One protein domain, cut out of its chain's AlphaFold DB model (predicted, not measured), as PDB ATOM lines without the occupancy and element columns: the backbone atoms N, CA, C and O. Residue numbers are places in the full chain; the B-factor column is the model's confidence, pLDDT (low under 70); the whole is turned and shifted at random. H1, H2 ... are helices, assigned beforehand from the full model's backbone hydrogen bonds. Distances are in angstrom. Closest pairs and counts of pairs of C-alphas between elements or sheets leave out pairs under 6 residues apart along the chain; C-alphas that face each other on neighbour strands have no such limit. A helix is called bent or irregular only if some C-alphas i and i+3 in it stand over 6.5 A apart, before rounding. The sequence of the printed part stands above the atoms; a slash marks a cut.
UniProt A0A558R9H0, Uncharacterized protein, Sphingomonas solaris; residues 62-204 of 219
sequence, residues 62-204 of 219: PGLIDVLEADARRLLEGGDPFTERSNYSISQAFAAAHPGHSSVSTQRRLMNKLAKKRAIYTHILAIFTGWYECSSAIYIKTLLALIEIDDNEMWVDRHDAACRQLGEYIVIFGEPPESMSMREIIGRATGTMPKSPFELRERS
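This is residues 62 to 204 of the 219 residues of an uncharacterized protein of Sphingomonas solaris (UniProt A0A558R9H0). This is an elongated row of helices built about the long bent helix H4: its arm H4a makes a helical hairpin with H3 at one end, and its arm H4b lies in the middle, crossed by H1. From there H5 folds back along H4b and H6 folds back along H5, reaching the other end with H7 packed on it, while residues 199 to 204 stick out. The printed part has 143 residues with eight named helices, H1 to H8 in chain order, and no named strand: the class is all helix. The whole is only just loose, close to compact, with a radius of gyration of the C-alphas of 17.9 A and spans of 60 by 34 by 27 A.

H1, residues 62 to 76, touches H2, residues 81 to 84, with residues 71 to 75 alone; the closest C-alphas, of Asp 71 and Pro 81, are 5.1 A apart. H3, residues 87 to 97, forms a hairpin with H4a, residues 103 to 116, at a steep tilt of 38 degrees, opposite ways; the closest C-alphas, of Ser 91 and Gln 107, are 4.9 A apart. H4a is one arm of H4, residues 103 to 133, assigned as one helix by its hydrogen bonds but bent: C-alphas 116 and 119 are 7.7 A apart. The other arm, H4b, residues 119 to 133, stands to H4a at a steep tilt of 66 degrees. H4b touches H1 at a steep tilt of 63 degrees, the same way, with the C-alphas of Ala 72 and Ala 126 closest at 4.6 A. H5, residues 136 to 149, forms a hairpin with H4b at a shallow tilt of 14 degrees, opposite ways; the closest C-alphas, of Gly 130 and Tyr 139, are 5.3 A apart. H6, residues 153 to 173, forms a hairpin with H5 at a shallow tilt of 19 degrees, opposite ways, with the C-alphas of Leu 143 and His 159 closest at 5.9 A. H7, residues 182 to 190, touches H6 at a steep tilt of 56 degrees, the same way; the closest C-alphas, of Tyr 169 and Ala 189, are 5.8 A apart. H8, residues 199 to 202, touches no helix. Every O i to N i+4 pair is within hydrogen-bond range in H3, H4a, H5, H6 and H7, against 9 of 11 in H1 and 10 of 11 in H4b; H2 and H8 are too short for such a pair.

H1 begins at C-alpha 62 (200.736, 124.308, 160.353), measures 21.5 A and is irregular, with C-alphas 63 and 66 at 7.4 A. H4a measures 20.2 A, H4b 20.4 A, H5 20.3 A and H6 29.8 A, the last ending at C-alpha 173 (206.428, 125.234, 201.608).

The C-alphas farthest apart, of Ser 102 and Ile 172, are 60.2 A apart. The printed part has no cut and no long link. The mean pLDDT of the printed part is 91.2; residues 196 to 204 are under 70.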
ATOM      1  N   PRO A  62     199.619 125.240 160.227       89.25
ATOM      2  CA  PRO A  62     200.736 124.308 160.353       89.25
ATOM      3  C   PRO A  62     202.048 124.876 159.802       89.25
ATOM      4  O   PRO A  62     203.091 124.649 160.389       89.25
ATOM      5  N   GLY A  63     202.001 125.650 158.712       88.38
ATOM      6  CA  GLY A  63     203.204 126.267 158.140       88.38
ATOM      7  C   GLY A  63     203.648 127.552 158.848       88.38
ATOM      8  O   GLY A  63     204.652 128.138 158.462       88.38
ATOM      9  N   LEU A  64     202.886 128.027 159.837       93.06
ATOM     10  CA  LEU A  64     203.224 129.193 160.658       93.06
ATOM     11  C   LEU A  64     203.715 128.795 162.054       93.06
ATOM     12  O   LEU A  64     204.071 129.680 162.826       93.06
ATOM     13  N   ILE A  65     203.715 127.502 162.391       93.50
ATOM     14  CA  ILE A  65     203.968 127.047 163.760       93.50
ATOM     15  C   ILE A  65     205.355 127.461 164.251       93.50
ATOM     16  O   ILE A  65     205.444 128.082 165.302       93.50
ATOM     17  N   ASP A  66     206.397 127.277 163.439       94.25
ATOM     18  CA  ASP A  66     207.774 127.632 163.802       94.25
ATOM     19  C   ASP A  66     207.928 129.135 164.084       94.25
ATOM     20  O   ASP A  66     208.627 129.548 165.008       94.25
ATOM     21  N   VAL A  67     207.234 129.972 163.305       96.06
ATOM     22  CA  VAL A  67     207.216 131.429 163.495       96.06
ATOM     23  C   VAL A  67     206.536 131.778 164.813       96.06
ATOM     24  O   VAL A  67     207.065 132.589 165.570       96.06
ATOM     25  N   LEU A  68     205.384 131.166 165.092       96.75
ATOM     26  CA  LEU A  68     204.615 131.425 166.307       96.75
ATOM     27  C   LEU A  68     205.330 130.903 167.562       96.75
ATOM     28  O   LEU A  68     205.272 131.562 168.594       96.75
ATOM     29  N   GLU A  69     206.032 129.771 167.477       96.38
ATOM     30  CA  GLU A  69     206.875 129.253 168.559       96.38
ATOM     31  C   GLU A  69     208.075 130.161 168.830       96.38
ATOM     32  O   GLU A  69     208.392 130.434 169.986       96.38
ATOM     33  N   ALA A  70     208.737 130.659 167.782       96.88
ATOM     34  CA  ALA A  70     209.820 131.625 167.937       96.88
ATOM     35  C   ALA A  70     209.322 132.925 168.587       96.88
ATOM     36  O   ALA A  70     209.953 133.429 169.513       96.88
ATOM     37  N   ASP A  71     208.168 133.432 168.144       97.94
ATOM     38  CA  ASP A  71     207.529 134.599 168.754       97.94
ATOM     39  C   ASP A  71     207.181 134.328 170.233       97.94
ATOM     40  O   ASP A  71     207.390 135.183 171.090       97.94
ATOM     41  N   ALA A  72     206.683 133.129 170.554       97.56
ATOM     42  CA  ALA A  72     206.311 132.745 171.915       97.56
ATOM     43  C   ALA A  72     207.519 132.679 172.856       97.56
ATOM     44  O   ALA A  72     207.456 133.214 173.961       97.56
ATOM     45  N   ARG A  73     208.633 132.079 172.416       97.00
ATOM     46  CA  ARG A  73     209.892 132.078 173.185       97.00
ATOM     47  C   ARG A  73     210.374 133.499 173.437       97.00
ATOM     48  O   ARG A  73     210.698 133.842 174.568       97.00
ATOM     49  N   ARG A  74     210.327 134.347 172.407       97.19
ATOM     50  CA  ARG A  74     210.741 135.744 172.532       97.19
ATOM     51  C   ARG A  74     209.922 136.509 173.569       97.19
ATOM     52  O   ARG A  74     210.475 137.302 174.324       97.19
ATOM     53  N   LEU A  75     208.621 136.238 173.628       96.56
ATOM     54  CA  LEU A  75     207.724 136.806 174.630       96.56
ATOM     55  C   LEU A  75     208.088 136.345 176.051       96.56
ATOM     56  O   LEU A  75     208.129 137.161 176.969       96.56
ATOM     57  N   LEU A  76     208.409 135.060 176.231       96.00
ATOM     58  CA  LEU A  76     208.831 134.501 177.524       96.00
ATOM     59  C   LEU A  76     210.187 135.046 178.000       96.00
ATOM     60  O   LEU A  76     210.404 135.186 179.200       96.00
ATOM     61  N   GLU A  77     211.070 135.418 177.073       95.19
ATOM     62  CA  GLU A  77     212.334 136.117 177.352       95.19
ATOM     63  C   GLU A  77     212.141 137.606 177.713       95.19
ATOM     64  O   GLU A  77     213.112 138.303 178.006       95.19
ATOM     65  N   GLY A  78     210.903 138.116 177.678       93.69
ATOM     66  CA  GLY A  78     210.576 139.518 177.947       93.69
ATOM     67  C   GLY A  78     210.725 140.453 176.742       93.69
ATOM     68  O   GLY A  78     210.669 141.672 176.913       93.69
ATOM     69  N   GLY A  79     210.921 139.910 175.538       95.50
ATOM     70  CA  GLY A  79     210.913 140.669 174.288       95.50
ATOM     71  C   GLY A  79     209.504 140.907 173.735       95.50
ATOM     72  O   GLY A  79     208.522 140.336 174.208       95.50
ATOM     73  N   ASP A  80     209.416 141.729 172.685       95.44
ATOM     74  CA  ASP A  80     208.171 141.975 171.951       95.44
ATOM     75  C   ASP A  80     208.273 141.449 170.504       95.44
ATOM     76  O   ASP A  80     208.780 142.136 169.609       95.44
ATOM     77  N   PRO A  81     207.763 140.236 170.222       96.44
ATOM     78  CA  PRO A  81     207.846 139.655 168.884       96.44
ATOM     79  C   PRO A  81     206.992 140.399 167.844       96.44
ATOM     80  O   PRO A  81     207.184 140.223 166.632       96.44
ATOM     81  N   PHE A  82     206.014 141.199 168.277       95.44
ATOM     82  CA  PHE A  82     205.076 141.868 167.377       95.44
ATOM     83  C   PHE A  82     205.682 143.123 166.747       95.44
ATOM     84  O   PHE A  82     205.331 143.453 165.611       95.44
ATOM     85  N   THR A  83     206.623 143.773 167.437       94.88
ATOM     86  CA  THR A  83     207.427 144.875 166.888       94.88
ATOM     87  C   THR A  83     208.672 144.381 166.160       94.88
ATOM     88  O   THR A  83     208.994 144.910 165.096       94.88
ATOM     89  N   GLU A  84     209.330 143.329 166.659       94.94
ATOM     90  CA  GLU A  84     210.531 142.757 166.028       94.94
ATOM     91  C   GLU A  84     210.249 142.159 164.644       94.94
ATOM     92  O   GLU A  84     211.077 142.237 163.730       94.94
ATOM     93  N   ARG A  85     209.064 141.568 164.461       94.81
ATOM     94  CA  ARG A  85     208.667 140.938 163.201       94.81
ATOM     95  C   ARG A  85     207.272 141.387 162.798       94.81
ATOM     96  O   ARG A  85     206.298 141.142 163.500       94.81
ATOM     97  N   SER A  86     207.142 141.977 161.612       97.12
ATOM     98  CA  SER A  86     205.845 142.442 161.106       97.12
ATOM     99  C   SER A  86     205.045 141.317 160.438       97.12
ATOM    100  O   SER A  86     205.605 140.428 159.790       97.12
ATOM    101  N   ASN A  87     203.711 141.400 160.485       97.69
ATOM    102  CA  ASN A  87     202.835 140.473 159.748       97.69
ATOM    103  C   ASN A  87     203.108 140.492 158.235       97.69
ATOM    104  O   ASN A  87     202.977 139.466 157.568       97.69
ATOM    105  N   TYR A  88     203.512 141.649 157.697       97.19
ATOM    106  CA  TYR A  88     203.930 141.783 156.305       97.19
ATOM    107  C   TYR A  88     205.127 140.874 156.004       97.19
ATOM    108  O   TYR A  88     205.026 140.042 155.105       97.19
ATOM    109  N   SER A  89     206.202 140.961 156.797       97.12
ATOM    110  CA  SER A  89     207.416 140.155 156.592       97.12
ATOM    111  C   SER A  89     207.142 138.646 156.661       97.12
ATOM    112  O   SER A  89     207.566 137.904 155.776       97.12
ATOM    113  N   ILE A  90     206.333 138.199 157.632       97.12
ATOM    114  CA  ILE A  90     205.928 136.788 157.772       97.12
ATOM    115  C   ILE A  90     205.141 136.335 156.541       97.12
ATOM    116  O   ILE A  90     205.443 135.306 155.939       97.12
ATOM    117  N   SER A  91     204.125 137.107 156.154       96.38
ATOM    118  CA  SER A  91     203.262 136.751 155.027       96.38
ATOM    119  C   SER A  91     204.007 136.740 153.690       96.38
ATOM    120  O   SER A  91     203.717 135.890 152.851       96.38
ATOM    121  N   GLN A  92     204.973 137.642 153.500       96.88
ATOM    122  CA  GLN A  92     205.812 137.703 152.307       96.88
ATOM    123  C   GLN A  92     206.711 136.468 152.210       96.88
ATOM    124  O   GLN A  92     206.714 135.801 151.174       96.88
ATOM    125  N   ALA A  93     207.416 136.129 153.294       95.44
ATOM    126  CA  ALA A  93     208.274 134.945 153.349       95.44
ATOM    127  C   ALA A  93     207.468 133.658 153.112       95.44
ATOM    128  O   ALA A  93     207.847 132.819 152.294       95.44
ATOM    129  N   PHE A  94     206.302 133.534 153.754       95.06
ATOM    130  CA  PHE A  94     205.429 132.380 153.556       95.06
ATOM    131  C   PHE A  94     204.914 132.292 152.117       95.06
ATOM    132  O   PHE A  94     204.923 131.212 151.534       95.06
ATOM    133  N   ALA A  95     204.457 133.401 151.528       94.12
ATOM    134  CA  ALA A  95     203.925 133.415 150.166       94.12
ATOM    135  C   ALA A  95     204.996 133.111 149.109       94.12
ATOM    136  O   ALA A  95     204.675 132.508 148.084       94.12
ATOM    137  N   ALA A  96     206.254 133.484 149.360       93.19
ATOM    138  CA  ALA A  96     207.382 133.106 148.514       93.19
ATOM    139  C   ALA A  96     207.624 131.586 148.532       93.19
ATOM    140  O   ALA A  96     207.833 130.993 147.476       93.19
ATOM    141  N   ALA A  97     207.530 130.951 149.704       91.56
ATOM    142  CA  ALA A  97     207.686 129.502 149.847       91.56
ATOM    143  C   ALA A  97     206.448 128.701 149.390       91.56
ATOM    144  O   ALA A  97     206.574 127.593 148.869       91.56
ATOM    145  N   HIS A  98     205.244 129.257 149.558       88.75
ATOM    146  CA  HIS A  98     203.968 128.566 149.342       88.75
ATOM    147  C   HIS A  98     202.966 129.435 148.558       88.75
ATOM    148  O   HIS A  98     201.934 129.837 149.101       88.75
ATOM    149  N   PRO A  99     203.204 129.728 147.268       82.25
ATOM    150  CA  PRO A  99     202.441 130.743 146.539       82.25
ATOM    151  C   PRO A  99     200.957 130.408 146.293       82.25
ATOM    152  O   PRO A  99     200.192 131.299 145.925       82.25
ATOM    153  N   GLY A 100     200.488 129.180 146.536       84.94
ATOM    154  CA  GLY A 100     199.082 128.809 146.329       84.94
ATOM    155  C   GLY A 100     198.639 129.054 144.879       84.94
ATOM    156  O   GLY A 100     199.228 128.496 143.960       84.94
ATOM    157  N   HIS A 101     197.609 129.889 144.672       80.31
ATOM    158  CA  HIS A 101     197.194 130.350 143.334       80.31
ATOM    159  C   HIS A 101     198.020 131.539 142.820       80.31
ATOM    160  O   HIS A 101     198.293 131.627 141.627       80.31
ATOM    161  N   SER A 102     198.400 132.464 143.705       89.88
ATOM    162  CA  SER A 102     199.341 133.548 143.423       89.88
ATOM    163  C   SER A 102     199.963 134.054 144.725       89.88
ATOM    164  O   SER A 102     199.295 134.108 145.764       89.88
ATOM    165  N   SER A 103     201.234 134.464 144.661       90.56
ATOM    166  CA  SER A 103     201.967 134.969 145.829       90.56
ATOM    167  C   SER A 103     201.246 136.157 146.486       90.56
ATOM    168  O   SER A 103     200.990 136.137 147.687       90.56
ATOM    169  N   VAL A 104     200.770 137.122 145.689       92.81
ATOM    170  CA  VAL A 104     200.037 138.306 146.180       92.81
ATOM    171  C   VAL A 104     198.744 137.926 146.912       92.81
ATOM    172  O   VAL A 104     198.443 138.467 147.979       92.81
ATOM    173  N   SER A 105     197.969 136.979 146.368       89.81
ATOM    174  CA  SER A 105     196.730 136.516 147.010       89.81
ATOM    175  C   SER A 105     197.021 135.813 148.336       89.81
ATOM    176  O   SER A 105     196.357 136.075 149.344       89.81
ATOM    177  N   THR A 106     198.045 134.957 148.355       91.81
ATOM    178  CA  THR A 106     198.471 134.238 149.558       91.81
ATOM    179  C   THR A 106     198.979 135.195 150.631       91.81
ATOM    180  O   THR A 106     198.536 135.102 151.777       91.81
ATOM    181  N   GLN A 107     199.812 136.166 150.262       95.44
ATOM    182  CA  GLN A 107     200.313 137.190 151.173       95.44
ATOM    183  C   GLN A 107     199.161 137.974 151.813       95.44
ATOM    184  O   GLN A 107     199.073 138.048 153.037       95.44
ATOM    185  N   ARG A 108     198.221 138.496 151.010       93.88
ATOM    186  CA  ARG A 108     197.070 139.263 151.524       93.88
ATOM    187  C   ARG A 108     196.187 138.425 152.451       93.88
ATOM    188  O   ARG A 108     195.757 138.909 153.499       93.88
ATOM    189  N   ARG A 109     195.931 137.160 152.097       92.94
ATOM    190  CA  ARG A 109     195.182 136.217 152.945       92.94
ATOM    191  C   ARG A 109     195.877 136.014 154.292       92.94
ATOM    192  O   ARG A 109     195.214 136.064 155.328       92.94
ATOM    193  N   LEU A 110     197.190 135.798 154.282       94.88
ATOM    194  CA  LEU A 110     197.983 135.570 155.489       94.88
ATOM    195  C   LEU A 110     198.098 136.806 156.364       94.88
ATOM    196  O   LEU A 110     197.925 136.686 157.571       94.88
ATOM    197  N   MET A 111     198.308 137.986 155.780       96.25
ATOM    198  CA  MET A 111     198.300 139.243 156.529       96.25
ATOM    199  C   MET A 111     197.016 139.394 157.343       96.25
ATOM    200  O   MET A 111     197.081 139.656 158.542       96.25
ATOM    201  N   ASN A 112     195.858 139.151 156.722       94.25
ATOM    202  CA  ASN A 112     194.567 139.229 157.406       94.25
ATOM    203  C   ASN A 112     194.426 138.179 158.518       94.25
ATOM    204  O   ASN A 112     193.821 138.458 159.551       94.25
ATOM    205  N   LYS A 113     194.962 136.968 158.323       94.12
ATOM    206  CA  LYS A 113     194.948 135.915 159.351       94.12
ATOM    207  C   LYS A 113     195.839 136.274 160.538       94.12
ATOM    208  O   LYS A 113     195.390 136.190 161.678       94.12
ATOM    209  N   LEU A 114     197.068 136.705 160.268       96.31
ATOM    210  CA  LEU A 114     198.035 137.096 161.291       96.31
ATOM    211  C   LEU A 114     197.536 138.305 162.085       96.31
ATOM    212  O   LEU A 114     197.571 138.270 163.309       96.31
ATOM    213  N   ALA A 115     196.971 139.314 161.415       95.44
ATOM    214  CA  ALA A 115     196.391 140.484 162.075       95.44
ATOM    215  C   ALA A 115     195.296 140.123 163.091       95.44
ATOM    216  O   ALA A 115     195.152 140.803 164.096       95.44
ATOM    217  N   LYS A 116     194.542 139.044 162.848       92.88
ATOM    218  CA  LYS A 116     193.442 138.621 163.726       92.88
ATOM    219  C   LYS A 116     193.859 137.667 164.840       92.88
ATOM    220  O   LYS A 116     193.196 137.627 165.868       92.88
ATOM    221  N   LYS A 117     194.847 136.804 164.595       95.06
ATOM    222  CA  LYS A 117     195.078 135.618 165.441       95.06
ATOM    223  C   LYS A 117     196.520 135.408 165.881       95.06
ATOM    224  O   LYS A 117     196.738 134.571 166.749       95.06
ATOM    225  N   ARG A 118     197.495 136.148 165.335       96.31
ATOM    226  CA  ARG A 118     198.908 135.966 165.702       96.31
ATOM    227  C   ARG A 118     199.119 136.193 167.194       96.31
ATOM    228  O   ARG A 118     199.628 135.298 167.845       96.31
ATOM    229  N   ALA A 119     198.656 137.326 167.726       96.44
ATOM    230  CA  ALA A 119     198.819 137.657 169.140       96.44
ATOM    231  C   ALA A 119     198.267 136.555 170.055       96.44
ATOM    232  O   ALA A 119     199.002 136.032 170.887       96.44
ATOM    233  N   ILE A 120     197.024 136.129 169.818       96.19
ATOM    234  CA  ILE A 120     196.369 135.058 170.578       96.19
ATOM    235  C   ILE A 120     197.182 133.757 170.511       96.19
ATOM    236  O   ILE A 120     197.494 133.170 171.542       96.19
ATOM    237  N   TYR A 121     197.568 133.298 169.316       95.75
ATOM    238  CA  TYR A 121     198.293 132.030 169.183       95.75
ATOM    239  C   TYR A 121     199.711 132.069 169.739       95.75
ATOM    240  O   TYR A 121     200.142 131.084 170.333       95.75
ATOM    241  N   THR A 122     200.410 133.193 169.607       97.56
ATOM    242  CA  THR A 122     201.711 133.404 170.246       97.56
ATOM    243  C   THR A 122     201.592 133.281 171.767       97.56
ATOM    244  O   THR A 122     202.362 132.540 172.369       97.56
ATOM    245  N   HIS A 123     200.591 133.913 172.389       97.50
ATOM    246  CA  HIS A 123     200.378 133.818 173.840       97.50
ATOM    247  C   HIS A 123     199.968 132.411 174.285       97.50
ATOM    248  O   HIS A 123     200.481 131.909 175.280       97.50
ATOM    249  N   ILE A 124     199.104 131.729 173.528       96.12
ATOM    250  CA  ILE A 124     198.726 130.339 173.822       96.12
ATOM    251  C   ILE A 124     199.959 129.422 173.806       96.12
ATOM    252  O   ILE A 124     200.136 128.606 174.711       96.12
ATOM    253  N   LEU A 125     200.837 129.557 172.806       96.25
ATOM    254  CA  LEU A 125     202.088 128.793 172.750       96.25
ATOM    255  C   LEU A 125     203.050 129.174 173.884       96.25
ATOM    256  O   LEU A 125     203.701 128.291 174.446       96.25
ATOM    257  N   ALA A 126     203.102 130.454 174.257       97.25
ATOM    258  CA  ALA A 126     203.899 130.923 175.386       97.25
ATOM    259  C   ALA A 126     203.403 130.324 176.710       97.25
ATOM    260  O   ALA A 126     204.212 129.840 177.490       97.25
ATOM    261  N   ILE A 127     202.090 130.236 176.937       95.88
ATOM    262  CA  ILE A 127     201.501 129.565 178.111       95.88
ATOM    263  C   ILE A 127     201.878 128.085 178.133       95.88
ATOM    264  O   ILE A 127     202.282 127.562 179.171       95.88
ATOM    265  N   PHE A 128     201.762 127.397 176.993       93.12
ATOM    266  CA  PHE A 128     202.122 125.984 176.925       93.12
ATOM    267  C   PHE A 128     203.595 125.743 177.237       93.12
ATOM    268  O   PHE A 128     203.891 124.803 177.964       93.12
ATOM    269  N   THR A 129     204.490 126.583 176.725       93.56
ATOM    270  CA  THR A 129     205.938 126.467 176.951       93.56
ATOM    271  C   THR A 129     206.302 126.883 178.380       93.56
ATOM    272  O   THR A 129     206.935 126.131 179.122       93.56
ATOM    273  N   GLY A 130     205.802 128.039 178.820       93.44
ATOM    274  CA  GLY A 130     206.090 128.634 180.121       93.44
ATOM    275  C   GLY A 130     205.602 127.808 181.307       93.44
ATOM    276  O   GLY A 130     206.185 127.895 182.380       93.44
ATOM    277  N   TRP A 131     204.598 126.944 181.121       93.50
ATOM    278  CA  TRP A 131     204.175 125.993 182.155       93.50
ATOM    279  C   TRP A 131     205.298 125.046 182.606       93.50
ATOM    280  O   TRP A 131     205.312 124.627 183.765       93.50
ATOM    281  N   TYR A 132     206.206 124.684 181.692       90.88
ATOM    282  CA  TYR A 132     207.296 123.736 181.946       90.88
ATOM    283  C   TYR A 132     208.634 124.410 182.191       90.88
ATOM    284  O   TYR A 132     209.420 123.910 182.985       90.88
ATOM    285  N   GLU A 133     208.912 125.468 181.435       91.69
ATOM    286  CA  GLU A 133     210.280 125.958 181.251       91.69
ATOM    287  C   GLU A 133     210.532 127.299 181.939       91.69
ATOM    288  O   GLU A 133     211.684 127.688 182.112       91.69
ATOM    289  N   CYS A 134     209.477 128.018 182.326       93.62
ATOM    290  CA  CYS A 134     209.601 129.361 182.876       93.62
ATOM    291  C   CYS A 134     209.121 129.421 184.318       93.62
ATOM    292  O   CYS A 134     208.374 128.561 184.785       93.62
ATOM    293  N   SER A 135     209.522 130.490 185.003       95.81
ATOM    294  CA  SER A 135     209.042 130.778 186.345       95.81
ATOM    295  C   SER A 135     207.519 130.881 186.391       95.81
ATOM    296  O   SER A 135     206.866 131.335 185.442       95.81
ATOM    297  N   SER A 136     206.946 130.501 187.530       94.62
ATOM    298  CA  SER A 136     205.514 130.649 187.796       94.62
ATOM    299  C   SER A 136     205.018 132.079 187.574       94.62
ATOM    300  O   SER A 136     203.955 132.276 186.987       94.62
ATOM    301  N   ALA A 137     205.822 133.078 187.946       95.69
ATOM    302  CA  ALA A 137     205.523 134.490 187.730       95.69
ATOM    303  C   ALA A 137     205.389 134.845 186.237       95.69
ATOM    304  O   ALA A 137     204.423 135.506 185.852       95.69
ATOM    305  N   ILE A 138     206.314 134.383 185.382       96.19
ATOM    306  CA  ILE A 138     206.238 134.611 183.927       96.19
ATOM    307  C   ILE A 138     204.996 133.925 183.351       96.19
ATOM    308  O   ILE A 138     204.270 134.531 182.561       96.19
ATOM    309  N   TYR A 139     204.716 132.689 183.767       96.06
ATOM    310  CA  TYR A 139     203.532 131.957 183.316       96.06
ATOM    311  C   TYR A 139     202.224 132.680 183.682       96.06
ATOM    312  O   TYR A 139     201.375 132.884 182.812       96.06
ATOM    313  N   ILE A 140     202.073 133.118 184.937       96.69
ATOM    314  CA  ILE A 140     200.884 133.846 185.414       96.69
ATOM    315  C   ILE A 140     200.731 135.177 184.668       96.69
ATOM    316  O   ILE A 140     199.649 135.483 184.166       96.69
ATOM    317  N   LYS A 141     201.823 135.936 184.505       96.81
ATOM    318  CA  LYS A 141     201.814 137.184 183.727       96.81
ATOM    319  C   LYS A 141     201.392 136.951 182.272       96.81
ATOM    320  O   LYS A 141     200.651 137.751 181.711       96.81
ATOM    321  N   THR A 142     201.839 135.853 181.666       96.88
ATOM    322  CA  THR A 142     201.473 135.498 180.286       96.88
ATOM    323  C   THR A 142     199.986 135.150 180.170       96.88
ATOM    324  O   THR A 142     199.355 135.511 179.179       96.88
ATOM    325  N   LEU A 143     199.404 134.491 181.180       96.75
ATOM    326  CA  LEU A 143     197.960 134.242 181.236       96.75
ATOM    327  C   LEU A 143     197.154 135.540 181.321       96.75
ATOM    328  O   LEU A 143     196.204 135.693 180.561       96.75
ATOM    329  N   LEU A 144     197.560 136.481 182.178       96.94
ATOM    330  CA  LEU A 144     196.922 137.801 182.263       96.94
ATOM    331  C   LEU A 144     196.966 138.539 180.924       96.94
ATOM    332  O   LEU A 144     195.935 139.004 180.449       96.94
ATOM    333  N   ALA A 145     198.128 138.562 180.268       96.38
ATOM    334  CA  ALA A 145     198.265 139.172 178.947       96.38
ATOM    335  C   ALA A 145     197.366 138.500 177.892       96.38
ATOM    336  O   ALA A 145     196.842 139.175 177.010       96.38
ATOM    337  N   LEU A 146     197.146 137.179 177.969       96.56
ATOM    338  CA  LEU A 146     196.197 136.510 177.079       96.56
ATOM    339  C   LEU A 146     194.747 136.907 177.379       96.56
ATOM    340  O   LEU A 146     194.006 137.136 176.430       96.56
ATOM    341  N   ILE A 147     194.356 137.016 178.650       96.81
ATOM    342  CA  ILE A 147     193.003 137.442 179.055       96.81
ATOM    343  C   ILE A 147     192.691 138.841 178.508       96.81
ATOM    344  O   ILE A 147     191.601 139.074 177.994       96.81
ATOM    345  N   GLU A 148     193.667 139.753 178.521       96.50
ATOM    346  CA  GLU A 148     193.517 141.094 177.936       96.50
ATOM    347  C   GLU A 148     193.250 141.070 176.417       96.50
ATOM    348  O   GLU A 148     192.633 141.988 175.875       96.50
ATOM    349  N   ILE A 149     193.711 140.029 175.714       94.69
ATOM    350  CA  ILE A 149     193.562 139.879 174.257       94.69
ATOM    351  C   ILE A 149     192.317 139.049 173.897       94.69
ATOM    352  O   ILE A 149     191.686 139.285 172.863       94.69
ATOM    353  N   ASP A 150     191.998 138.049 174.712       94.38
ATOM    354  CA  ASP A 150     190.922 137.078 174.534       94.38
ATOM    355  C   ASP A 150     190.282 136.805 175.901       94.38
ATOM    356  O   ASP A 150     190.754 135.949 176.649       94.38
ATOM    357  N   ASP A 151     189.200 137.523 176.214       91.44
ATOM    358  CA  ASP A 151     188.442 137.430 177.477       91.44
ATOM    359  C   ASP A 151     187.573 136.160 177.538       91.44
ATOM    360  O   ASP A 151     186.357 136.168 177.732       91.44
ATOM    361  N   ASN A 152     188.197 135.024 177.250       93.12
ATOM    362  CA  ASN A 152     187.572 133.723 177.346       93.12
ATOM    363  C   ASN A 152     187.660 133.237 178.795       93.12
ATOM    364  O   ASN A 152     188.757 133.126 179.346       93.12
ATOM    365  N   GLU A 153     186.516 132.868 179.371       94.50
ATOM    366  CA  GLU A 153     186.389 132.353 180.742       94.50
ATOM    367  C   GLU A 153     187.379 131.214 181.040       94.50
ATOM    368  O   GLU A 153     187.967 131.164 182.114       94.50
ATOM    369  N   MET A 154     187.690 130.368 180.050       95.25
ATOM    370  CA  MET A 154     188.687 129.303 180.199       95.25
ATOM    371  C   MET A 154     190.088 129.831 180.574       95.25
ATOM    372  O   MET A 154     190.823 129.158 181.303       95.25
ATOM    373  N   TRP A 155     190.503 130.992 180.054       95.19
ATOM    374  CA  TRP A 155     191.804 131.584 180.385       95.19
ATOM    375  C   TRP A 155     191.797 132.205 181.780       95.19
ATOM    376  O   TRP A 155     192.783 132.045 182.502       95.19
ATOM    377  N   VAL A 156     190.681 132.827 182.168       95.19
ATOM    378  CA  VAL A 156     190.452 133.362 183.519       95.19
ATOM    379  C   VAL A 156     190.500 132.235 184.549       95.19
ATOM    380  O   VAL A 156     191.321 132.275 185.463       95.19
ATOM    381  N   ASP A 157     189.746 131.159 184.331       94.25
ATOM    382  CA  ASP A 157     189.751 129.973 185.194       94.25
ATOM    383  C   ASP A 157     191.157 129.386 185.353       94.25
ATOM    384  O   ASP A 157     191.566 128.960 186.438       94.25
ATOM    385  N   ARG A 158     191.926 129.354 184.258       94.56
ATOM    386  CA  ARG A 158     193.292 128.824 184.263       94.56
ATOM    387  C   ARG A 158     194.263 129.730 185.018       94.56
ATOM    388  O   ARG A 158     195.161 129.209 185.684       94.56
ATOM    389  N   HIS A 159     194.098 131.046 184.918       96.88
ATOM    390  CA  HIS A 159     194.828 132.026 185.718       96.88
ATOM    391  C   HIS A 159     194.517 131.867 187.205       96.88
ATOM    392  O   HIS A 159     195.433 131.683 188.010       96.88
ATOM    393  N   ASP A 160     193.241 131.835 187.567       96.75
ATOM    394  CA  ASP A 160     192.809 131.751 188.959       96.75
ATOM    395  C   ASP A 160     193.220 130.427 189.602       96.75
ATOM    396  O   ASP A 160     193.653 130.393 190.758       96.75
ATOM    397  N   ALA A 161     193.165 129.330 188.843       94.69
ATOM    398  CA  ALA A 161     193.696 128.044 189.275       94.69
ATOM    399  C   ALA A 161     195.209 128.102 189.537       94.69
ATOM    400  O   ALA A 161     195.664 127.582 190.555       94.69
ATOM    401  N   ALA A 162     195.986 128.749 188.661       95.62
ATOM    402  CA  ALA A 162     197.432 128.882 188.841       95.62
ATOM    403  C   ALA A 162     197.781 129.727 190.076       95.62
ATOM    404  O   ALA A 162     198.624 129.323 190.876       95.62
ATOM    405  N   CYS A 163     197.086 130.849 190.280       97.31
ATOM    406  CA  CYS A 163     197.242 131.693 191.465       97.31
ATOM    407  C   CYS A 163     196.883 130.944 192.755       97.31
ATOM    408  O   CYS A 163     197.613 131.026 193.743       97.31
ATOM    409  N   ARG A 164     195.799 130.159 192.743       96.19
ATOM    410  CA  ARG A 164     195.404 129.318 193.883       96.19
ATOM    411  C   ARG A 164     196.462 128.266 194.208       96.19
ATOM    412  O   ARG A 164     196.849 128.144 195.361       96.19
ATOM    413  N   GLN A 165     196.962 127.556 193.198       95.00
ATOM    414  CA  GLN A 165     198.002 126.532 193.364       95.00
ATOM    415  C   GLN A 165     199.313 127.118 193.897       95.00
ATOM    416  O   GLN A 165     199.959 126.510 194.747       95.00
ATOM    417  N   LEU A 166     199.692 128.309 193.427       96.25
ATOM    418  CA  LEU A 166     200.829 129.048 193.968       96.25
ATOM    419  C   LEU A 166     200.597 129.421 195.442       96.25
ATOM    420  O   LEU A 166     201.474 129.194 196.269       96.25
ATOM    421  N   GLY A 167     199.410 129.925 195.789       95.44
ATOM    422  CA  GLY A 167     199.051 130.250 197.172       95.44
ATOM    423  C   GLY A 167     199.081 129.032 198.102       95.44
ATOM    424  O   GLY A 167     199.665 129.095 199.181       95.44
ATOM    425  N   GLU A 168     198.518 127.903 197.669       93.81
ATOM    426  CA  GLU A 168     198.564 126.630 198.404       93.81
ATOM    427  C   GLU A 168     200.006 126.163 198.632       93.81
ATOM    428  O   GLU A 168     200.365 125.773 199.746       93.81
ATOM    429  N   TYR A 169     200.852 126.252 197.604       95.94
ATOM    430  CA  TYR A 169     202.273 125.942 197.734       95.94
ATOM    431  C   TYR A 169     202.953 126.842 198.768       95.94
ATOM    432  O   TYR A 169     203.665 126.328 199.629       95.94
ATOM    433  N   ILE A 170     202.710 128.155 198.725       96.75
ATOM    434  CA  ILE A 170     203.323 129.117 199.653       96.75
ATOM    435  C   ILE A 170     202.933 128.821 201.102       96.75
ATOM    436  O   ILE A 170     203.785 128.860 201.987       96.75
ATOM    437  N   VAL A 171     201.676 128.457 201.353       95.56
ATOM    438  CA  VAL A 171     201.210 128.092 202.701       95.56
ATOM    439  C   VAL A 171     201.939 126.856 203.243       95.56
ATOM    440  O   VAL A 171     202.230 126.797 204.437       95.56
ATOM    441  N   ILE A 172     202.238 125.872 202.391       94.94
ATOM    442  CA  ILE A 172     202.826 124.590 202.811       94.94
ATOM    443  C   ILE A 172     204.362 124.645 202.848       94.94
ATOM    444  O   ILE A 172     204.980 124.078 203.749       94.94
ATOM    445  N   PHE A 173     204.985 125.299 201.867       95.56
ATOM    446  CA  PHE A 173     206.428 125.234 201.608       95.56
ATOM    447  C   PHE A 173     207.142 126.590 201.685       95.56
ATOM    448  O   PHE A 173     208.371 126.618 201.613       95.56
ATOM    449  N   GLY A 174     206.408 127.695 201.831       95.50
ATOM    450  CA  GLY A 174     206.943 129.050 201.708       95.50
ATOM    451  C   GLY A 174     207.139 129.493 200.254       95.50
ATOM    452  O   GLY A 174     206.693 128.836 199.312       95.50
ATOM    453  N   GLU A 175     207.810 130.630 200.071       95.50
ATOM    454  CA  GLU A 175     208.025 131.229 198.749       95.50
ATOM    455  C   GLU A 175     208.783 130.286 197.792       95.50
ATOM    456  O   GLU A 175     209.823 129.724 198.168       95.50
ATOM    457  N   PRO A 176     208.302 130.084 196.550       94.81
ATOM    458  CA  PRO A 176     209.021 129.284 195.571       94.81
ATOM    459  C   PRO A 176     210.284 130.015 195.082       94.81
ATOM    460  O   PRO A 176     210.290 131.242 194.971       94.81
ATOM    461  N   PRO A 177     211.350 129.281 194.717       95.38
ATOM    462  CA  PRO A 177     212.473 129.856 193.984       95.38
ATOM    463  C   PRO A 177     212.007 130.551 192.700       95.38
ATOM    464  O   PRO A 177     211.121 130.045 192.012       95.38
ATOM    465  N   GLU A 178     212.667 131.646 192.322       92.56
ATOM    466  CA  GLU A 178     212.321 132.417 191.117       92.56
ATOM    467  C   GLU A 178     212.398 131.598 189.824       92.56
ATOM    468  O   GLU A 178     211.749 131.940 188.846       92.56
ATOM    469  N   SER A 179     213.172 130.515 189.799       94.38
ATOM    470  CA  SER A 179     213.287 129.622 188.646       94.38
ATOM    471  C   SER A 179     212.217 128.529 188.591       94.38
ATOM    472  O   SER A 179     212.159 127.800 187.605       94.38
ATOM    473  N   MET A 180     211.391 128.378 189.631       95.69
ATOM    474  CA  MET A 180     210.457 127.260 189.735       95.69
ATOM    475  C   MET A 180     209.234 127.464 188.837       95.69
ATOM    476  O   MET A 180     208.532 128.478 188.916       95.69
ATOM    477  N   SER A 181     208.959 126.466 188.005       96.56
ATOM    478  CA  SER A 181     207.819 126.454 187.090       96.56
ATOM    479  C   SER A 181     206.509 126.088 187.783       96.56
ATOM    480  O   SER A 181     206.485 125.417 188.819       96.56
ATOM    481  N   MET A 182     205.377 126.460 187.174       95.75
ATOM    482  CA  MET A 182     204.062 126.039 187.678       95.75
ATOM    483  C   MET A 182     203.911 124.515 187.727       95.75
ATOM    484  O   MET A 182     203.286 123.986 188.648       95.75
ATOM    485  N   ARG A 183     204.508 123.788 186.774       94.75
ATOM    486  CA  ARG A 183     204.519 122.321 186.799       94.75
ATOM    487  C   ARG A 183     205.192 121.779 188.058       94.75
ATOM    488  O   ARG A 183     204.674 120.834 188.651       94.75
ATOM    489  N   GLU A 184     206.334 122.338 188.438       94.75
ATOM    490  CA  GLU A 184     207.082 121.908 189.623       94.75
ATOM    491  C   GLU A 184     206.351 122.268 190.913       94.75
ATOM    492  O   GLU A 184     206.280 121.428 191.809       94.75
ATOM    493  N   ILE A 185     205.742 123.457 190.979       94.44
ATOM    494  CA  ILE A 185     204.897 123.889 192.105       94.44
ATOM    495  C   ILE A 185     203.798 122.858 192.370       94.44
ATOM    496  O   ILE A 185     203.677 122.332 193.477       94.44
ATOM    497  N   ILE A 186     203.036 122.505 191.335       91.94
ATOM    498  CA  ILE A 186     201.934 121.540 191.454       91.94
ATOM    499  C   ILE A 186     202.466 120.135 191.730       91.94
ATOM    500  O   ILE A 186     201.889 119.393 192.527       91.94
ATOM    501  N   GLY A 187     203.580 119.773 191.092       91.69
ATOM    502  CA  GLY A 187     204.264 118.506 191.317       91.69
ATOM    503  C   GLY A 187     204.644 118.302 192.779       91.69
ATOM    504  O   GLY A 187     204.384 117.238 193.342       91.69
ATOM    505  N   ARG A 188     205.190 119.343 193.415       90.88
ATOM    506  CA  ARG A 188     205.525 119.342 194.843       90.88
ATOM    507  C   ARG A 188     204.292 119.331 195.734       90.88
ATOM    508  O   ARG A 188     204.249 118.533 196.664       90.88
ATOM    509  N   ALA A 189     203.301 120.175 195.447       88.12
ATOM    510  CA  ALA A 189     202.097 120.290 196.268       88.12
ATOM    511  C   ALA A 189     201.270 118.998 196.299       88.12
ATOM    512  O   ALA A 189     200.724 118.632 197.336       88.12
ATOM    513  N   THR A 190     201.210 118.278 195.179       86.88
ATOM    514  CA  THR A 190     200.406 117.051 195.053       86.88
ATOM    515  C   THR A 190     201.198 115.763 195.280       86.88
ATOM    516  O   THR A 190     200.609 114.687 195.356       86.88
ATOM    517  N   GLY A 191     202.532 115.836 195.336       84.69
ATOM    518  CA  GLY A 191     203.407 114.659 195.339       84.69
ATOM    519  C   GLY A 191     203.444 113.904 194.001       84.69
ATOM    520  O   GLY A 191     204.060 112.842 193.910       84.69
ATOM    521  N   THR A 192     202.802 114.431 192.953       85.50
ATOM    522  CA  THR A 192     202.754 113.822 191.619       85.50
ATOM    523  C   THR A 192     203.015 114.858 190.542       85.50
ATOM    524  O   THR A 192     202.306 115.853 190.457       85.50
ATOM    525  N   MET A 193     203.987 114.608 189.660       80.88
ATOM    526  CA  MET A 193     204.234 115.511 188.534       80.88
ATOM    527  C   MET A 193     203.013 115.527 187.609       80.88
ATOM    528  O   MET A 193     202.693 114.484 187.021       80.88
ATOM    529  N   PRO A 194     202.328 116.677 187.453       79.81
ATOM    530  CA  PRO A 194     201.177 116.745 186.579       79.81
ATOM    531  C   PRO A 194     201.632 116.421 185.163       79.81
ATOM    532  O   PRO A 194     202.672 116.897 184.681       79.81
ATOM    533  N   LYS A 195     200.848 115.564 184.510       74.88
ATOM    534  CA  LYS A 195     201.094 115.215 183.122       74.88
ATOM    535  C   LYS A 195     200.950 116.451 182.270       74.88
ATOM    536  O   LYS A 195     200.079 117.299 182.473       74.88
ATOM    537  N   SER A 196     201.811 116.494 181.279       63.62
ATOM    538  CA  SER A 196     201.760 117.504 180.254       63.62
ATOM    539  C   SER A 196     200.397 117.476 179.532       63.62
ATOM    540  O   SER A 196     199.915 116.389 179.197       63.62
ATOM    541  N   PRO A 197     199.757 118.626 179.219       54.88
ATOM    542  CA  PRO A 197     198.659 118.657 178.253       54.88
ATOM    543  C   PRO A 197     198.975 117.970 176.911       54.88
ATOM    544  O   PRO A 197     198.056 117.498 176.244       54.88
ATOM    545  N   PHE A 198     200.253 117.858 176.521       50.94
ATOM    546  CA  PHE A 198     200.685 117.078 175.354       50.94
ATOM    547  C   PHE A 198     200.756 115.570 175.647       50.94
ATOM    548  O   PHE A 198     200.294 114.780 174.828       50.94
ATOM    549  N   GLU A 199     201.222 115.155 176.827       53.06
ATOM    550  CA  GLU A 199     201.272 113.742 177.250       53.06
ATOM    551  C   GLU A 199     199.873 113.138 177.431       53.06
ATOM    552  O   GLU A 199     199.628 111.978 177.092       53.06
ATOM    553  N   LEU A 200     198.916 113.928 177.930       48.69
ATOM    554  CA  LEU A 200     197.506 113.525 177.985       48.69
ATOM    555  C   LEU A 200     196.902 113.368 176.580       48.69
ATOM    556  O   LEU A 200     195.948 112.612 176.394       48.69
ATOM    557  N   ARG A 201     197.490 114.041 175.585       40.12
ATOM    558  CA  ARG A 201     197.005 114.109 174.210       40.12
ATOM    559  C   ARG A 201     197.668 113.121 173.244       40.12
ATOM    560  O   ARG A 201     197.067 112.769 172.235       40.12
ATOM    561  N   GLU A 202     198.848 112.593 173.548       41.12
ATOM    562  CA  GLU A 202     199.437 111.498 172.758       41.12
ATOM    563  C   GLU A 202     198.655 110.182 172.890       41.12
ATOM    564  O   GLU A 202     198.652 109.366 171.966       41.12
ATOM    565  N   ARG A 203     197.904 110.000 173.986       44.97
ATOM    566  CA  ARG A 203     196.930 108.900 174.108       44.97
ATOM    567  C   ARG A 203     195.669 109.117 173.268       44.97
ATOM    568  O   ARG A 203     195.060 108.141 172.842       44.97
ATOM    569  N   SER A 204     195.308 110.363 172.968       43.16
ATOM    570  CA  SER A 204     194.232 110.730 172.043       43.16
ATOM    571  C   SER A 204     194.821 111.154 170.693       43.16
ATOM    572  O   SER A 204     194.723 112.305 170.268       43.16
TER     573      SER A 204